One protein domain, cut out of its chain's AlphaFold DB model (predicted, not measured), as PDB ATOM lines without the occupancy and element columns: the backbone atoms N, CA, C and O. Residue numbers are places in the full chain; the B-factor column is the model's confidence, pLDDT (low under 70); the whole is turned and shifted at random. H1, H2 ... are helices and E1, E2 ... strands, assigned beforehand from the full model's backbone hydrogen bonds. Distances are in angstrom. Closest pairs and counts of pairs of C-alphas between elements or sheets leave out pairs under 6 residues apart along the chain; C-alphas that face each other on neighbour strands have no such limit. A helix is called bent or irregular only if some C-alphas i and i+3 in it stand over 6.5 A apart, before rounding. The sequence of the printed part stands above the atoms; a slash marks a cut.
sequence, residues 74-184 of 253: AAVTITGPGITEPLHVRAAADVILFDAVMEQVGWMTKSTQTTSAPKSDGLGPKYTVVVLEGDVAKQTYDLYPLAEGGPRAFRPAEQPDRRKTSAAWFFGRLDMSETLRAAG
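AT A GLANCE: This is residues 74 to 184 of the 253 residues of an uncharacterized protein of Micromonospora polyrhachis (UniProt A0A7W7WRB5). A twisted sheet of six strands curls round one long helix, H1, which covers one face of it, while a short helix, H2, packs beside H1 and only grazes the sheet. The printed part has 111 residues with two named helices and six named strands, in the order E1 E2 H1 E3 E4 E5 E6 H2. The sheet runs E2 E1 E3 E4 E5 E6, antiparallel throughout, and the class is mixed, helices and strands. The whole is compact, with a radius of gyration of the C-alphas of 13.2 A, and rounded, spanning 37 by 31 by 23 A.

IN THESE COORDINATES: Find C-alpha 74 at (-7.152, -8.193, 24.050); from there E1 runs through residues 74 to 79, 17.2 A. Next come E2, residues 87 to 90, 9.8 A, and H1, residues 95 to 109, 20.2 A, from C-alpha 95 at (-6.052, -2.960, 32.078). H1 is irregular: C-alphas 104 and 107 are 7.2 A apart. Read on to E3, residues 127 to 133, 19.7 A, and E4, residues 136 to 144, 24.2 A, which bends by 51 degrees at residue 139. E5, residues 152 to 155, and E6, residues 168 to 171, are 10.4 A each. H2, residues 176 to 182, 9.9 A, ends at C-alpha 182, (-1.903, 8.735, 28.549).

HOW THE PARTS SIT: Start in the sheet, where E3 and E4 form a hairpin at 156 degrees; look for N 129 and O 141, 2.8 A apart. On the other side of E3 is E1, with N 77 and O 130 at 2.8 A, and beyond E1 is the edge strand E2, with N 89 and O 76 at 2.9 A. Beside E4 is E5, with N 142 and O 154 at 2.9 A; then comes the edge strand E6, with N 153 and O 170 at 2.9 A. E3 E4 E5 E6 form a meander, each strand the antiparallel neighbour of the one before. E2, H1 and E3 form a split strand-helix-strand unit, two strands running the same way with E1 between them, and its crossover is right-handed. H1 is on the sheet, in two layers with it; the closest C-alphas of H1 and E2 are those of Phe 98 and Val 89, 6.0 A apart. H1 and H2 touch at a shallow tilt of 27 degrees, opposite ways, closest at C-alphas 101 and 179, 6.4 A. Every O i to N i+4 pair is within hydrogen-bond range in H2, and 8 of 11 in H1.

THE WHOLE: The two C-alphas farthest apart are those of Ala 92 and Asp 121, 38.5 A. The long links are residues 110 to 126 and 156 to 167. The printed part has no cut; its mean pLDDT is 89.6, and no printed residue is under 70.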
ATOM      1  N   ALA A  74      -8.325  -7.914  23.221       86.88
ATOM      2  CA  ALA A  74      -7.152  -8.193  24.050       86.88
ATOM      3  C   ALA A  74      -6.078  -7.108  23.907       86.88
ATOM      4  O   ALA A  74      -5.237  -6.929  24.796       86.88
ATOM      5  N   ALA A  75      -6.099  -6.384  22.786       90.38
ATOM      6  CA  ALA A  75      -5.147  -5.329  22.503       90.38
ATOM      7  C   ALA A  75      -5.748  -4.232  21.621       90.38
ATOM      8  O   ALA A  75      -6.705  -4.440  20.875       90.38
ATOM      9  N   VAL A  76      -5.142  -3.055  21.694       91.75
ATOM     10  CA  VAL A  76      -5.412  -1.917  20.828       91.75
ATOM     11  C   VAL A  76      -4.088  -1.411  20.272       91.75
ATOM     12  O   VAL A  76      -3.100  -1.301  20.994       91.75
ATOM     13  N   THR A  77      -4.064  -1.110  18.977       93.50
ATOM     14  CA  THR A  77      -2.934  -0.453  18.318       93.50
ATOM     15  C   THR A  77      -3.334   0.956  17.918       93.50
ATOM     16  O   THR A  77      -4.332   1.140  17.223       93.50
ATOM     17  N   ILE A  78      -2.560   1.947  18.351       93.50
ATOM     18  CA  ILE A  78      -2.796   3.364  18.083       93.50
ATOM     19  C   ILE A  78      -1.670   3.883  17.191       93.50
ATOM     20  O   ILE A  78      -0.486   3.690  17.465       93.50
ATOM     21  N   THR A  79      -2.045   4.558  16.112       93.12
ATOM     22  CA  THR A  79      -1.121   5.202  15.170       93.12
ATOM     23  C   THR A  79      -1.577   6.627  14.905       93.12
ATOM     24  O   THR A  79      -2.765   6.930  15.007       93.12
ATOM     25  N   GLY A  80      -0.654   7.525  14.575       90.44
ATOM     26  CA  GLY A  80      -1.009   8.910  14.289       90.44
ATOM     27  C   GLY A  80       0.191   9.852  14.227       90.44
ATOM     28  O   GLY A  80       1.338   9.413  14.323       90.44
ATOM     29  N   PRO A  81      -0.060  11.158  14.053       84.69
ATOM     30  CA  PRO A  81       0.967  12.187  14.006       84.69
ATOM     31  C   PRO A  81       1.887  12.142  15.228       84.69
ATOM     32  O   PRO A  81       1.422  12.060  16.364       84.69
ATOM     33  N   GLY A  82       3.196  12.197  14.976       80.44
ATOM     34  CA  GLY A  82       4.245  12.171  16.001       80.44
ATOM     35  C   GLY A  82       4.501  10.803  16.649       80.44
ATOM     36  O   GLY A  82       5.419  10.691  17.455       80.44
ATOM     37  N   ILE A  83       3.747   9.762  16.283       85.31
ATOM     38  CA  ILE A  83       3.980   8.382  16.723       85.31
ATOM     39  C   ILE A  83       4.823   7.677  15.656       85.31
ATOM     40  O   ILE A  83       4.324   7.349  14.580       85.31
ATOM     41  N   THR A  84       6.108   7.462  15.941       82.31
ATOM     42  CA  THR A  84       7.034   6.800  15.002       82.31
ATOM     43  C   THR A  84       6.846   5.283  14.974       82.31
ATOM     44  O   THR A  84       6.964   4.668  13.917       82.31
ATOM     45  N   GLU A  85       6.526   4.681  16.120       86.69
ATOM     46  CA  GLU A  85       6.250   3.250  16.268       86.69
ATOM     47  C   GLU A  85       4.822   3.062  16.800       86.69
ATOM     48  O   GLU A  85       4.458   3.764  17.746       86.69
ATOM     49  N   PRO A  86       3.995   2.169  16.216       88.81
ATOM     50  CA  PRO A  86       2.627   1.955  16.673       88.81
ATOM     51  C   PRO A  86       2.556   1.675  18.176       88.81
ATOM     52  O   PRO A  86       3.227   0.787  18.697       88.81
ATOM     53  N   LEU A  87       1.710   2.424  18.879       88.38
ATOM     54  CA  LEU A  87       1.520   2.250  20.313       88.38
ATOM     55  C   LEU A  87       0.614   1.046  20.541       88.38
ATOM     56  O   LEU A  87      -0.538   1.034  20.103       88.38
ATOM     57  N   HIS A  88       1.131   0.036  21.232       91.56
ATOM     58  CA  HIS A  88       0.399  -1.184  21.541       91.56
ATOM     59  C   HIS A  88      -0.039  -1.182  23.005       91.56
ATOM     60  O   HIS A  88       0.777  -1.340  23.909       91.56
ATOM     61  N   VAL A  89      -1.342  -1.053  23.235       89.62
ATOM     62  CA  VAL A  89      -1.951  -1.152  24.563       89.62
ATOM     63  C   VAL A  89      -2.573  -2.538  24.690       89.62
ATOM     64  O   VAL A  89      -3.486  -2.880  23.940       89.62
ATOM     65  N   ARG A  90      -2.070  -3.364  25.610       90.75
ATOM     66  CA  ARG A  90      -2.590  -4.720  25.863       90.75
ATOM     67  C   ARG A  90      -3.285  -4.761  27.217       90.75
ATOM     68  O   ARG A  90      -2.701  -4.317  28.203       90.75
ATOM     69  N   ALA A  91      -4.458  -5.389  27.285       89.31
ATOM     70  CA  ALA A  91      -5.214  -5.536  28.533       89.31
ATOM     71  C   ALA A  91      -4.404  -6.248  29.635       89.31
ATOM     72  O   ALA A  91      -4.517  -5.925  30.810       89.31
ATOM     73  N   ALA A  92      -3.539  -7.191  29.245       87.50
ATOM     74  CA  ALA A  92      -2.662  -7.918  30.166       87.50
ATOM     75  C   ALA A  92      -1.515  -7.069  30.748       87.50
ATOM     76  O   ALA A  92      -0.944  -7.452  31.766       87.50
ATOM     77  N   ALA A  93      -1.146  -5.965  30.091       88.69
ATOM     78  CA  ALA A  93      -0.065  -5.084  30.529       88.69
ATOM     79  C   ALA A  93      -0.598  -3.904  31.351       88.69
ATOM     80  O   ALA A  93      -0.042  -3.594  32.401       88.69
ATOM     81  N   ASP A  94      -1.682  -3.277  30.889       88.81
ATOM     82  CA  ASP A  94      -2.341  -2.167  31.576       88.81
ATOM     83  C   ASP A  94      -3.847  -2.194  31.289       88.81
ATOM     84  O   ASP A  94      -4.323  -1.713  30.257       88.81
ATOM     85  N   VAL A  95      -4.598  -2.801  32.208       91.88
ATOM     86  CA  VAL A  95      -6.052  -2.960  32.078       91.88
ATOM     87  C   VAL A  95      -6.789  -1.624  32.169       91.88
ATOM     88  O   VAL A  95      -7.763  -1.424  31.454       91.88
ATOM     89  N   ILE A  96      -6.306  -0.683  32.989       91.25
ATOM     90  CA  ILE A  96      -6.982   0.604  33.205       91.25
ATOM     91  C   ILE A  96      -6.873   1.456  31.944       91.25
ATOM     92  O   ILE A  96      -7.871   1.995  31.467       91.25
ATOM     93  N   LEU A  97      -5.668   1.553  31.372       89.69
ATOM     94  CA  LEU A  97      -5.458   2.288  30.130       89.69
ATOM     95  C   LEU A  97      -6.187   1.625  28.957       89.69
ATOM     96  O   LEU A  97      -6.785   2.315  28.131       89.69
ATOM     97  N   PHE A  98      -6.156   0.292  28.884       92.88
ATOM     98  CA  PHE A  98      -6.881  -0.455  27.861       92.88
ATOM     99  C   PHE A  98      -8.388  -0.185  27.920       92.88
ATOM    100  O   PHE A  98      -8.983   0.147  26.893       92.88
ATOM    101  N   ASP A  99      -8.988  -0.273  29.108       93.38
ATOM    102  CA  ASP A  99     -10.413  -0.017  29.305       93.38
ATOM    103  C   ASP A  99     -10.761   1.429  28.947       93.38
ATOM    104  O   ASP A  99     -11.712   1.651  28.198       93.38
ATOM    105  N   ALA A 100      -9.945   2.405  29.359       92.81
ATOM    106  CA  ALA A 100     -10.148   3.807  28.998       92.81
ATOM    107  C   ALA A 100     -10.145   4.018  27.472       92.81
ATOM    108  O   ALA A 100     -11.011   4.707  26.932       92.81
ATOM    109  N   VAL A 101      -9.215   3.392  26.740       92.62
ATOM    110  CA  VAL A 101      -9.187   3.453  25.268       92.62
ATOM    111  C   VAL A 101     -10.399   2.735  24.664       92.62
ATOM    112  O   VAL A 101     -11.014   3.233  23.719       92.62
ATOM    113  N   MET A 102     -10.790   1.584  25.210       93.25
ATOM    114  CA  MET A 102     -11.961   0.836  24.748       93.25
ATOM    115  C   MET A 102     -13.276   1.572  25.016       93.25
ATOM    116  O   MET A 102     -14.185   1.490  24.191       93.25
ATOM    117  N   GLU A 103     -13.390   2.349  26.088       92.50
ATOM    118  CA  GLU A 103     -14.547   3.211  26.348       92.50
ATOM    119  C   GLU A 103     -14.701   4.317  25.296       92.50
ATOM    120  O   GLU A 103     -15.828   4.718  24.986       92.50
ATOM    121  N   GLN A 104     -13.599   4.760  24.679       92.00
ATOM    122  CA  GLN A 104     -13.637   5.725  23.579       92.00
ATOM    123  C   GLN A 104     -14.223   5.127  22.299       92.00
ATOM    124  O   GLN A 104     -14.974   5.814  21.602       92.00
ATOM    125  N   VAL A 105     -13.909   3.860  21.983       93.06
ATOM    126  CA  VAL A 105     -14.218   3.263  20.667       93.06
ATOM    127  C   VAL A 105     -15.269   2.156  20.672       93.06
ATOM    128  O   VAL A 105     -16.061   2.046  19.736       93.06
ATOM    129  N   GLY A 106     -15.343   1.358  21.733       90.06
ATOM    130  CA  GLY A 106     -16.159   0.145  21.803       90.06
ATOM    131  C   GLY A 106     -17.656   0.408  21.637       90.06
ATOM    132  O   GLY A 106     -18.355  -0.355  20.961       90.06
ATOM    133  N   TRP A 107     -18.149   1.533  22.160       90.81
ATOM    134  CA  TRP A 107     -19.561   1.921  22.058       90.81
ATOM    135  C   TRP A 107     -20.014   2.186  20.609       90.81
ATOM    136  O   TRP A 107     -21.190   1.991  20.282       90.81
ATOM    137  N   MET A 108     -19.096   2.558  19.707       91.88
ATOM    138  CA  MET A 108     -19.401   2.824  18.294       91.88
ATOM    139  C   MET A 108     -19.728   1.552  17.506       91.88
ATOM    140  O   MET A 108     -20.358   1.625  16.449       91.88
ATOM    141  N   THR A 109     -19.364   0.369  18.011       87.44
ATOM    142  CA  THR A 109     -19.638  -0.910  17.333       87.44
ATOM    143  C   THR A 109     -21.135  -1.154  17.145       87.44
ATOM    144  O   THR A 109     -21.553  -1.674  16.108       87.44
ATOM    145  N   LYS A 110     -21.938  -0.811  18.160       86.31
ATOM    146  CA  LYS A 110     -23.385  -1.088  18.216       86.31
ATOM    147  C   LYS A 110     -24.244   0.157  17.984       86.31
ATOM    148  O   LYS A 110     -25.464   0.047  17.934       86.31
ATOM    149  N   SER A 111     -23.616   1.320  17.836       87.81
ATOM    150  CA  SER A 111     -24.308   2.600  17.702       87.81
ATOM    151  C   SER A 111     -24.512   2.995  16.240       87.81
ATOM    152  O   SER A 111     -23.727   2.644  15.350       87.81
ATOM    153  N   THR A 112     -25.577   3.755  15.999       89.19
ATOM    154  CA  THR A 112     -25.811   4.467  14.741       89.19
ATOM    155  C   THR A 112     -25.064   5.798  14.736       89.19
ATOM    156  O   THR A 112     -24.685   6.312  15.786       89.19
ATOM    157  N   GLN A 113     -24.839   6.346  13.540       91.44
ATOM    158  CA  GLN A 113     -24.222   7.658  13.344       91.44
ATOM    159  C   GLN A 113     -24.883   8.715  14.247       91.44
ATOM    160  O   GLN A 113     -26.102   8.872  14.216       91.44
ATOM    161  N   THR A 114     -24.079   9.446  15.025       89.31
ATOM    162  CA  THR A 114     -24.578  10.491  15.943       89.31
ATOM    163  C   THR A 114     -24.362  11.902  15.413       89.31
ATOM    164  O   THR A 114     -24.921  12.858  15.944       89.31
ATOM    165  N   THR A 115     -23.567  12.061  14.353       89.56
ATOM    166  CA  THR A 115     -23.297  13.366  13.750       89.56
ATOM    167  C   THR A 115     -22.994  13.248  12.263       89.56
ATOM    168  O   THR A 115     -22.733  12.158  11.765       89.56
ATOM    169  N   SER A 116     -23.069  14.353  11.527       87.00
ATOM    170  CA  SER A 116     -22.648  14.387  10.120       87.00
ATOM    171  C   SER A 116     -21.136  14.556  10.012       87.00
ATOM    172  O   SER A 116     -20.484  14.926  10.988       87.00
ATOM    173  N   ALA A 117     -20.585  14.301   8.824       85.69
ATOM    174  CA  ALA A 117     -19.177  14.563   8.564       85.69
ATOM    175  C   ALA A 117     -18.848  16.032   8.900       85.69
ATOM    176  O   ALA A 117     -19.522  16.930   8.383       85.69
ATOM    177  N   PRO A 118     -17.867  16.293   9.779       84.56
ATOM    178  CA  PRO A 118     -17.409  17.646  10.049       84.56
ATOM    179  C   PRO A 118     -16.689  18.211   8.820       84.56
ATOM    180  O   PRO A 118     -16.290  17.475   7.912       84.56
ATOM    181  N   LYS A 119     -16.522  19.534   8.788       84.19
ATOM    182  CA  LYS A 119     -15.749  20.173   7.725       84.19
ATOM    183  C   LYS A 119     -14.282  19.745   7.834       84.19
ATOM    184  O   LYS A 119     -13.744  19.610   8.931       84.19
ATOM    185  N   SER A 120     -13.656  19.489   6.691       80.69
ATOM    186  CA  SER A 120     -12.317  18.895   6.627       80.69
ATOM    187  C   SER A 120     -11.208  19.819   7.133       80.69
ATOM    188  O   SER A 120     -10.168  19.340   7.568       80.69
ATOM    189  N   ASP A 121     -11.428  21.130   7.073       81.62
ATOM    190  CA  ASP A 121     -10.518  22.181   7.536       81.62
ATOM    191  C   ASP A 121     -10.418  22.264   9.069       81.62
ATOM    192  O   ASP A 121      -9.419  22.760   9.581       81.62
ATOM    193  N   GLY A 122     -11.396  21.717   9.796       80.88
ATOM    194  CA  GLY A 122     -11.450  21.761  11.258       80.88
ATOM    195  C   GLY A 122     -11.173  20.433  11.964       80.88
ATOM    196  O   GLY A 122     -11.393  20.349  13.160       80.88
ATOM    197  N   LEU A 123     -10.749  19.364  11.283       83.31
ATOM    198  CA  LEU A 123     -10.645  18.027  11.903       83.31
ATOM    199  C   LEU A 123      -9.447  17.848  12.855       83.31
ATOM    200  O   LEU A 123      -9.493  16.997  13.742       83.31
ATOM    201  N   GLY A 124      -8.379  18.629  12.695       86.75
ATOM    202  CA  GLY A 124      -7.160  18.455  13.487       86.75
ATOM    203  C   GLY A 124      -6.413  17.136  13.188       86.75
ATOM    204  O   GLY A 124      -6.600  16.538  12.124       86.75
ATOM    205  N   PRO A 125      -5.518  16.685  14.090       90.25
ATOM    206  CA  PRO A 125      -4.703  15.494  13.881       90.25
ATOM    207  C   PRO A 125      -5.545  14.215  13.942       90.25
ATOM    208  O   PRO A 125      -6.375  14.041  14.835       90.25
ATOM    209  N   LYS A 126      -5.289  13.298  13.006       93.12
ATOM    210  CA  LYS A 126      -5.974  12.005  12.909       93.12
ATOM    211  C   LYS A 126      -5.195  10.906  13.625       93.12
ATOM    212  O   LYS A 126      -4.071  10.619  13.227       93.12
ATOM    213  N   TYR A 127      -5.816  10.226  14.580       93.44
ATOM    214  CA  TYR A 127      -5.263   9.036  15.229       93.44
ATOM    215  C   TYR A 127      -6.083   7.808  14.858       93.44
ATOM    216  O   TYR A 127      -7.281   7.760  15.114       93.44
ATOM    217  N   THR A 128      -5.451   6.806  14.261       95.12
ATOM    218  CA  THR A 128      -6.118   5.562  13.879       95.12
ATOM    219  C   THR A 128      -5.931   4.528  14.978       95.12
ATOM    220  O   THR A 128      -4.806   4.199  15.362       95.12
ATOM    221  N   VAL A 129      -7.054   4.009  15.463       94.69
ATOM    222  CA  VAL A 129      -7.148   3.009  16.521       94.69
ATOM    223  C   VAL A 129      -7.640   1.702  15.917       94.69
ATOM    224  O   VAL A 129      -8.728   1.639  15.342       94.69
ATOM    225  N   VAL A 130      -6.840   0.650  16.057       95.06
ATOM    226  CA  VAL A 130      -7.164  -0.707  15.616       95.06
ATOM    227  C   VAL A 130      -7.388  -1.578  16.842       95.06
ATOM    228  O   VAL A 130      -6.492  -1.723  17.666       95.06
ATOM    229  N   VAL A 131      -8.576  -2.163  16.957       93.81
ATOM    230  CA  VAL A 131      -8.925  -3.096  18.034       93.81
ATOM    231  C   VAL A 131      -8.598  -4.513  17.584       93.81
ATOM    232  O   VAL A 131      -9.011  -4.934  16.495       93.81
ATOM    233  N   LEU A 132      -7.863  -5.236  18.426       92.06
ATOM    234  CA  LEU A 132      -7.445  -6.610  18.197       92.06
ATOM    235  C   LEU A 132      -8.138  -7.552  19.184       92.06
ATOM    236  O   LEU A 132      -8.149  -7.320  20.396       92.06
ATOM    237  N   GLU A 133      -8.685  -8.638  18.651       90.00
ATOM    238  CA  GLU A 133      -9.091  -9.819  19.419       90.00
ATOM    239  C   GLU A 133      -7.971 -10.850  19.239       90.00
ATOM    240  O   GLU A 133      -7.651 -11.234  18.110       90.00
ATOM    241  N   GLY A 134      -7.276 -11.182  20.330       84.50
ATOM    242  CA  GLY A 134      -5.979 -11.859  20.247       84.50
ATOM    243  C   GLY A 134      -4.963 -11.018  19.461       84.50
ATOM    244  O   GLY A 134      -4.722  -9.857  19.795       84.50
ATOM    245  N   ASP A 135      -4.400 -11.589  18.394       82.94
ATOM    246  CA  ASP A 135      -3.499 -10.898  17.455       82.94
ATOM    247  C   ASP A 135      -4.182 -10.565  16.107       82.94
ATOM    248  O   ASP A 135      -3.524 -10.189  15.134       82.94
ATOM    249  N   VAL A 136      -5.513 -10.686  16.024       88.06
ATOM    250  CA  VAL A 136      -6.280 -10.426  14.798       88.06
ATOM    251  C   VAL A 136      -6.935  -9.050  14.866       88.06
ATOM    252  O   VAL A 136      -7.746  -8.773  15.748       88.06
ATOM    253  N   ALA A 137      -6.635  -8.188  13.891       91.69
ATOM    254  CA  ALA A 137      -7.313  -6.904  13.743       91.69
ATOM    255  C   ALA A 137      -8.791  -7.117  13.388       91.69
ATOM    256  O   ALA A 137      -9.117  -7.754  12.383       91.69
ATOM    257  N   LYS A 138      -9.689  -6.554  14.199       90.81
ATOM    258  CA  LYS A 138     -11.138  -6.710  14.034       90.81
ATOM    259  C   LYS A 138     -11.829  -5.433  13.621       90.81
ATOM    260  O   LYS A 138     -12.713  -5.452  12.763       90.81
ATOM    261  N   GLN A 139     -11.432  -4.327  14.236       92.06
ATOM    262  CA  GLN A 139     -12.092  -3.047  14.041       92.06
ATOM    263  C   GLN A 139     -11.077  -1.928  13.895       92.06
ATOM    264  O   GLN A 139     -10.011  -1.964  14.507       92.06
ATOM    265  N   THR A 140     -11.436  -0.922  13.113       94.50
ATOM    266  CA  THR A 140     -10.641   0.283  12.915       94.50
ATOM    267  C   THR A 140     -11.523   1.509  13.076       94.50
ATOM    268  O   THR A 140     -12.642   1.555  12.556       94.50
ATOM    269  N   TYR A 141     -10.996   2.499  13.792       95.19
ATOM    270  CA  TYR A 141     -11.624   3.787  14.048       95.19
ATOM    271  C   TYR A 141     -10.604   4.904  13.847       95.19
ATOM    272  O   TYR A 141      -9.456   4.773  14.262       95.19
ATOM    273  N   ASP A 142     -11.036   6.012  13.260       95.12
ATOM    274  CA  ASP A 142     -10.241   7.232  13.164       95.12
ATOM    275  C   ASP A 142     -10.749   8.242  14.194       95.12
ATOM    276  O   ASP A 142     -11.928   8.594  14.213       95.12
ATOM    277  N   LEU A 143      -9.854   8.704  15.058       94.62
ATOM    278  CA  LEU A 143     -10.117   9.643  16.137       94.62
ATOM    279  C   LEU A 143      -9.514  11.006  15.817       94.62
ATOM    280  O   LEU A 143      -8.394  11.114  15.320       94.62
ATOM    281  N   TYR A 144     -10.263  12.045  16.153       93.44
ATOM    282  CA  TYR A 144      -9.927  13.440  15.914       93.44
ATOM    283  C   TYR A 144     -10.144  14.216  17.218       93.44
ATOM    284  O   TYR A 144     -11.211  14.803  17.427       93.44
ATOM    285  N   PRO A 145      -9.168  14.175  18.143       91.56
ATOM    286  CA  PRO A 145      -9.329  14.739  19.481       91.56
ATOM    287  C   PRO A 145      -9.432  16.270  19.483       91.56
ATOM    288  O   PRO A 145     -10.099  16.821  20.351       91.56
ATOM    289  N   LEU A 146      -8.806  16.951  18.517       88.88
ATOM    290  CA  LEU A 146      -8.758  18.418  18.429       88.88
ATOM    291  C   LEU A 146      -9.609  18.967  17.276       88.88
ATOM    292  O   LEU A 146      -9.257  19.975  16.665       88.88
ATOM    293  N   ALA A 147     -10.702  18.282  16.945       89.44
ATOM    294  CA  ALA A 147     -11.625  18.763  15.931       89.44
ATOM    295  C   ALA A 147     -12.415  19.999  16.410       89.44
ATOM    296  O   ALA A 147     -12.787  20.124  17.581       89.44
ATOM    297  N   GLU A 148     -12.715  20.909  15.487       85.69
ATOM    298  CA  GLU A 148     -13.526  22.097  15.723       85.69
ATOM    299  C   GLU A 148     -14.959  21.697  16.113       85.69
ATOM    300  O   GLU A 148     -15.605  20.851  15.482       85.69
ATOM    301  N   GLY A 149     -15.470  22.297  17.191       84.31
ATOM    302  CA  GLY A 149     -16.762  21.920  17.769       84.31
ATOM    303  C   GLY A 149     -16.729  20.626  18.593       84.31
ATOM    304  O   GLY A 149     -17.785  20.038  18.832       84.31
ATOM    305  N   GLY A 150     -15.540  20.189  19.015       87.75
ATOM    306  CA  GLY A 150     -15.321  19.094  19.959       87.75
ATOM    307  C   GLY A 150     -14.830  17.799  19.301       87.75
ATOM    308  O   GLY A 150     -14.896  17.666  18.076       87.75
ATOM    309  N   PRO A 151     -14.366  16.824  20.106       92.06
ATOM    310  CA  PRO A 151     -13.773  15.586  19.612       92.06
ATOM    311  C   PRO A 151     -14.683  14.847  18.628       92.06
ATOM    312  O   PRO A 151     -15.899  14.746  18.833       92.06
ATOM    313  N   ARG A 152     -14.102  14.298  17.560       94.56
ATOM    314  CA  ARG A 152     -14.821  13.519  16.542       94.56
ATOM    315  C   ARG A 152     -14.225  12.134  16.400       94.56
ATOM    316  O   ARG A 152     -13.029  11.933  16.584       94.56
ATOM    317  N   ALA A 153     -15.073  11.184  16.035       94.88
ATOM    318  CA  ALA A 153     -14.654   9.842  15.681       94.88
ATOM    319  C   ALA A 153     -15.351   9.394  14.397       94.88
ATOM    320  O   ALA A 153     -16.516   9.714  14.147       94.88
ATOM    321  N   PHE A 154     -14.629   8.645  13.580       94.50
ATOM    322  CA  PHE A 154     -15.111   8.089  12.333       94.50
ATOM    323  C   PHE A 154     -14.901   6.581  12.336       94.50
ATOM    324  O   PHE A 154     -13.814   6.085  12.626       94.50
ATOM    325  N   ARG A 155     -15.956   5.846  11.989       95.12
ATOM    326  CA  ARG A 155     -15.884   4.414  11.712       95.12
ATOM    327  C   ARG A 155     -15.908   4.224  10.195       95.12
ATOM    328  O   ARG A 155     -16.957   4.488   9.599       95.12
ATOM    329  N   PRO A 156     -14.818   3.751   9.569       93.25
ATOM    330  CA  PRO A 156     -14.805   3.405   8.153       93.25
ATOM    331  C   PRO A 156     -15.807   2.292   7.820       93.25
ATOM    332  O   PRO A 156     -16.092   1.432   8.655       93.25
ATOM    333  N   ALA A 157     -16.332   2.291   6.593       91.19
ATOM    334  CA  ALA A 157     -17.182   1.196   6.108       91.19
ATOM    335  C   ALA A 157     -16.387  -0.109   5.942       91.19
ATOM    336  O   ALA A 157     -16.889  -1.201   6.224       91.19
ATOM    337  N   GLU A 158     -15.141   0.029   5.493       89.94
ATOM    338  CA  GLU A 158     -14.181  -1.055   5.346       89.94
ATOM    339  C   GLU A 158     -13.554  -1.354   6.703       89.94
ATOM    340  O   GLU A 158     -12.848  -0.530   7.281       89.94
ATOM    341  N   GLN A 159     -13.854  -2.535   7.233       92.62
ATOM    342  CA  GLN A 159     -13.312  -3.016   8.496       92.62
ATOM    343  C   GLN A 159     -12.367  -4.194   8.222       92.62
ATOM    344  O   GLN A 159     -12.646  -4.980   7.309       92.62
ATOM    345  N   PRO A 160     -11.290  -4.371   9.010       89.06
ATOM    346  CA  PRO A 160     -10.331  -5.465   8.818       89.06
ATOM    347  C   PRO A 160     -10.978  -6.859   8.813       89.06
ATOM    348  O   PRO A 160     -10.602  -7.725   8.027       89.06
ATOM    349  N   ASP A 161     -12.027  -7.044   9.619       86.81
ATOM    350  CA  ASP A 161     -12.811  -8.282   9.730       86.81
ATOM    351  C   ASP A 161     -13.771  -8.524   8.542       86.81
ATOM    352  O   ASP A 161     -14.580  -9.447   8.558       86.81
ATOM    353  N   ARG A 162     -13.742  -7.678   7.498       84.50
ATOM    354  CA  ARG A 162     -14.584  -7.760   6.281       84.50
ATOM    355  C   ARG A 162     -16.102  -7.765   6.526       84.50
ATOM    356  O   ARG A 162     -16.886  -7.985   5.601       84.50
ATOM    357  N   ARG A 163     -16.538  -7.490   7.756       83.88
ATOM    358  CA  ARG A 163     -17.944  -7.290   8.112       83.88
ATOM    359  C   ARG A 163     -18.525  -6.103   7.348       83.88
ATOM    360  O   ARG A 163     -17.907  -5.045   7.248       83.88
ATOM    361  N   LYS A 164     -19.756  -6.257   6.857       83.00
ATOM    362  CA  LYS A 164     -20.492  -5.156   6.225       83.00
ATOM    363  C   LYS A 164     -20.844  -4.123   7.294       83.00
ATOM    364  O   LYS A 164     -21.704  -4.374   8.135       83.00
ATOM    365  N   THR A 165     -20.184  -2.970   7.265       87.25
ATOM    366  CA  THR A 165     -20.511  -1.836   8.134       87.25
ATOM    367  C   THR A 165     -20.701  -0.579   7.308       87.25
ATOM    368  O   THR A 165     -20.066  -0.407   6.273       87.25
ATOM    369  N   SER A 166     -21.606   0.292   7.743       87.25
ATOM    370  CA  SER A 166     -21.716   1.624   7.163       87.25
ATOM    371  C   SER A 166     -20.640   2.534   7.744       87.25
ATOM    372  O   SER A 166     -20.375   2.500   8.956       87.25
ATOM    373  N   ALA A 167     -20.072   3.369   6.871       93.00
ATOM    374  CA  ALA A 167     -19.275   4.509   7.287       93.00
ATOM    375  C   ALA A 167     -20.149   5.427   8.146       93.00
ATOM    376  O   ALA A 167     -21.278   5.740   7.764       93.00
ATOM    377  N   ALA A 168     -19.653   5.817   9.315       94.69
ATOM    378  CA  ALA A 168     -20.435   6.591  10.269       94.69
ATOM    379  C   ALA A 168     -19.552   7.565  11.050       94.69
ATOM    380  O   ALA A 168     -18.433   7.234  11.443       94.69
ATOM    381  N   TRP A 169     -20.099   8.754  11.283       95.38
ATOM    382  CA  TRP A 169     -19.485   9.803  12.087       95.38
ATOM    383  C   TRP A 169     -20.118   9.878  13.471       95.38
ATOM    384  O   TRP A 169     -21.335   9.749  13.646       95.38
ATOM    385  N   PHE A 170     -19.272  10.130  14.458       94.56
ATOM    386  CA  PHE A 170     -19.646  10.168  15.857       94.56
ATOM    387  C   PHE A 170     -19.040  11.389  16.545       94.56
ATOM    388  O   PHE A 170     -17.937  11.836  16.216       94.56
ATOM    389  N   PHE A 171     -19.763  11.924  17.525       92.88
ATOM    390  CA  PHE A 171     -19.137  12.744  18.555       92.88
ATOM    391  C   PHE A 171     -18.211  11.855  19.389       92.88
ATOM    392  O   PHE A 171     -18.626  10.800  19.869       92.88
ATOM    393  N   GLY A 172     -16.956  12.270  19.514       91.00
ATOM    394  CA  GLY A 172     -15.996  11.672  20.428       91.00
ATOM    395  C   GLY A 172     -16.307  12.043  21.875       91.00
ATOM    396  O   GLY A 172     -17.105  12.947  22.137       91.00
ATOM    397  N   ARG A 173     -15.677  11.356  22.831       90.56
ATOM    398  CA  ARG A 173     -15.807  11.733  24.241       90.56
ATOM    399  C   ARG A 173     -14.861  12.875  24.586       90.56
ATOM    400  O   ARG A 173     -13.854  13.093  23.915       90.56
ATOM    401  N   LEU A 174     -15.210  13.620  25.630       86.38
ATOM    402  CA  LEU A 174     -14.499  14.839  26.028       86.38
ATOM    403  C   LEU A 174     -13.087  14.567  26.567       86.38
ATOM    404  O   LEU A 174     -12.224  15.436  26.497       86.38
ATOM    405  N   ASP A 175     -12.852  13.369  27.083       88.50
ATOM    406  CA  ASP A 175     -11.587  12.886  27.631       88.50
ATOM    407  C   ASP A 175     -10.668  12.251  26.574       88.50
ATOM    408  O   ASP A 175      -9.526  11.932  26.880       88.50
ATOM    409  N   MET A 176     -11.100  12.145  25.310       90.75
ATOM    410  CA  MET A 176     -10.347  11.482  24.233       90.75
ATOM    411  C   MET A 176      -8.894  11.967  24.105       90.75
ATOM    412  O   MET A 176      -7.986  11.163  23.903       90.75
ATOM    413  N   SER A 177      -8.665  13.280  24.208       88.31
ATOM    414  CA  SER A 177      -7.313  13.856  24.131       88.31
ATOM    415  C   SER A 177      -6.411  13.426  25.296       88.31
ATOM    416  O   SER A 177      -5.229  13.160  25.085       88.31
ATOM    417  N   GLU A 178      -6.981  13.296  26.494       88.25
ATOM    418  CA  GLU A 178      -6.282  12.865  27.705       88.25
ATOM    419  C   GLU A 178      -5.946  11.375  27.613       88.25
ATOM    420  O   GLU A 178      -4.802  10.983  27.822       88.25
ATOM    421  N   THR A 179      -6.913  10.547  27.202       89.62
ATOM    422  CA  THR A 179      -6.714   9.103  27.025       89.62
ATOM    423  C   THR A 179      -5.626   8.807  25.992       89.62
ATOM    424  O   THR A 179      -4.759   7.968  26.226       89.62
ATOM    425  N   LEU A 180      -5.626   9.512  24.855       89.62
ATOM    426  CA  LEU A 180      -4.591   9.345  23.831       89.62
ATOM    427  C   LEU A 180      -3.217   9.802  24.334       89.62
ATOM    428  O   LEU A 180      -2.221   9.137  24.055       89.62
ATOM    429  N   ARG A 181      -3.151  10.890  25.109       88.75
ATOM    430  CA  ARG A 181      -1.902  11.347  25.729       88.75
ATOM    431  C   ARG A 181      -1.378  10.340  26.752       88.75
ATOM    432  O   ARG A 181      -0.190  10.040  26.731       88.75
ATOM    433  N   ALA A 182      -2.252   9.784  27.592       86.81
ATOM    434  CA  ALA A 182      -1.903   8.735  28.549       86.81
ATOM    435  C   ALA A 182      -1.386   7.468  27.848       86.81
ATOM    436  O   ALA A 182      -0.467   6.824  28.343       86.81
ATOM    437  N   ALA A 183      -1.906   7.160  26.654       84.38
ATOM    438  CA  ALA A 183      -1.391   6.081  25.815       84.38
ATOM    439  C   ALA A 183      -0.032   6.388  25.155       84.38
ATOM    440  O   ALA A 183       0.567   5.491  24.568       84.38
ATOM    441  N   GLY A 184       0.459   7.629  25.248       82.94
ATOM    442  CA  GLY A 184       1.741   8.067  24.694       82.94
ATOM    443  C   GLY A 184       1.641   8.849  23.382       82.94
ATOM    444  O   GLY A 184       2.666   9.105  22.751       82.94
TER     445      GLY A 184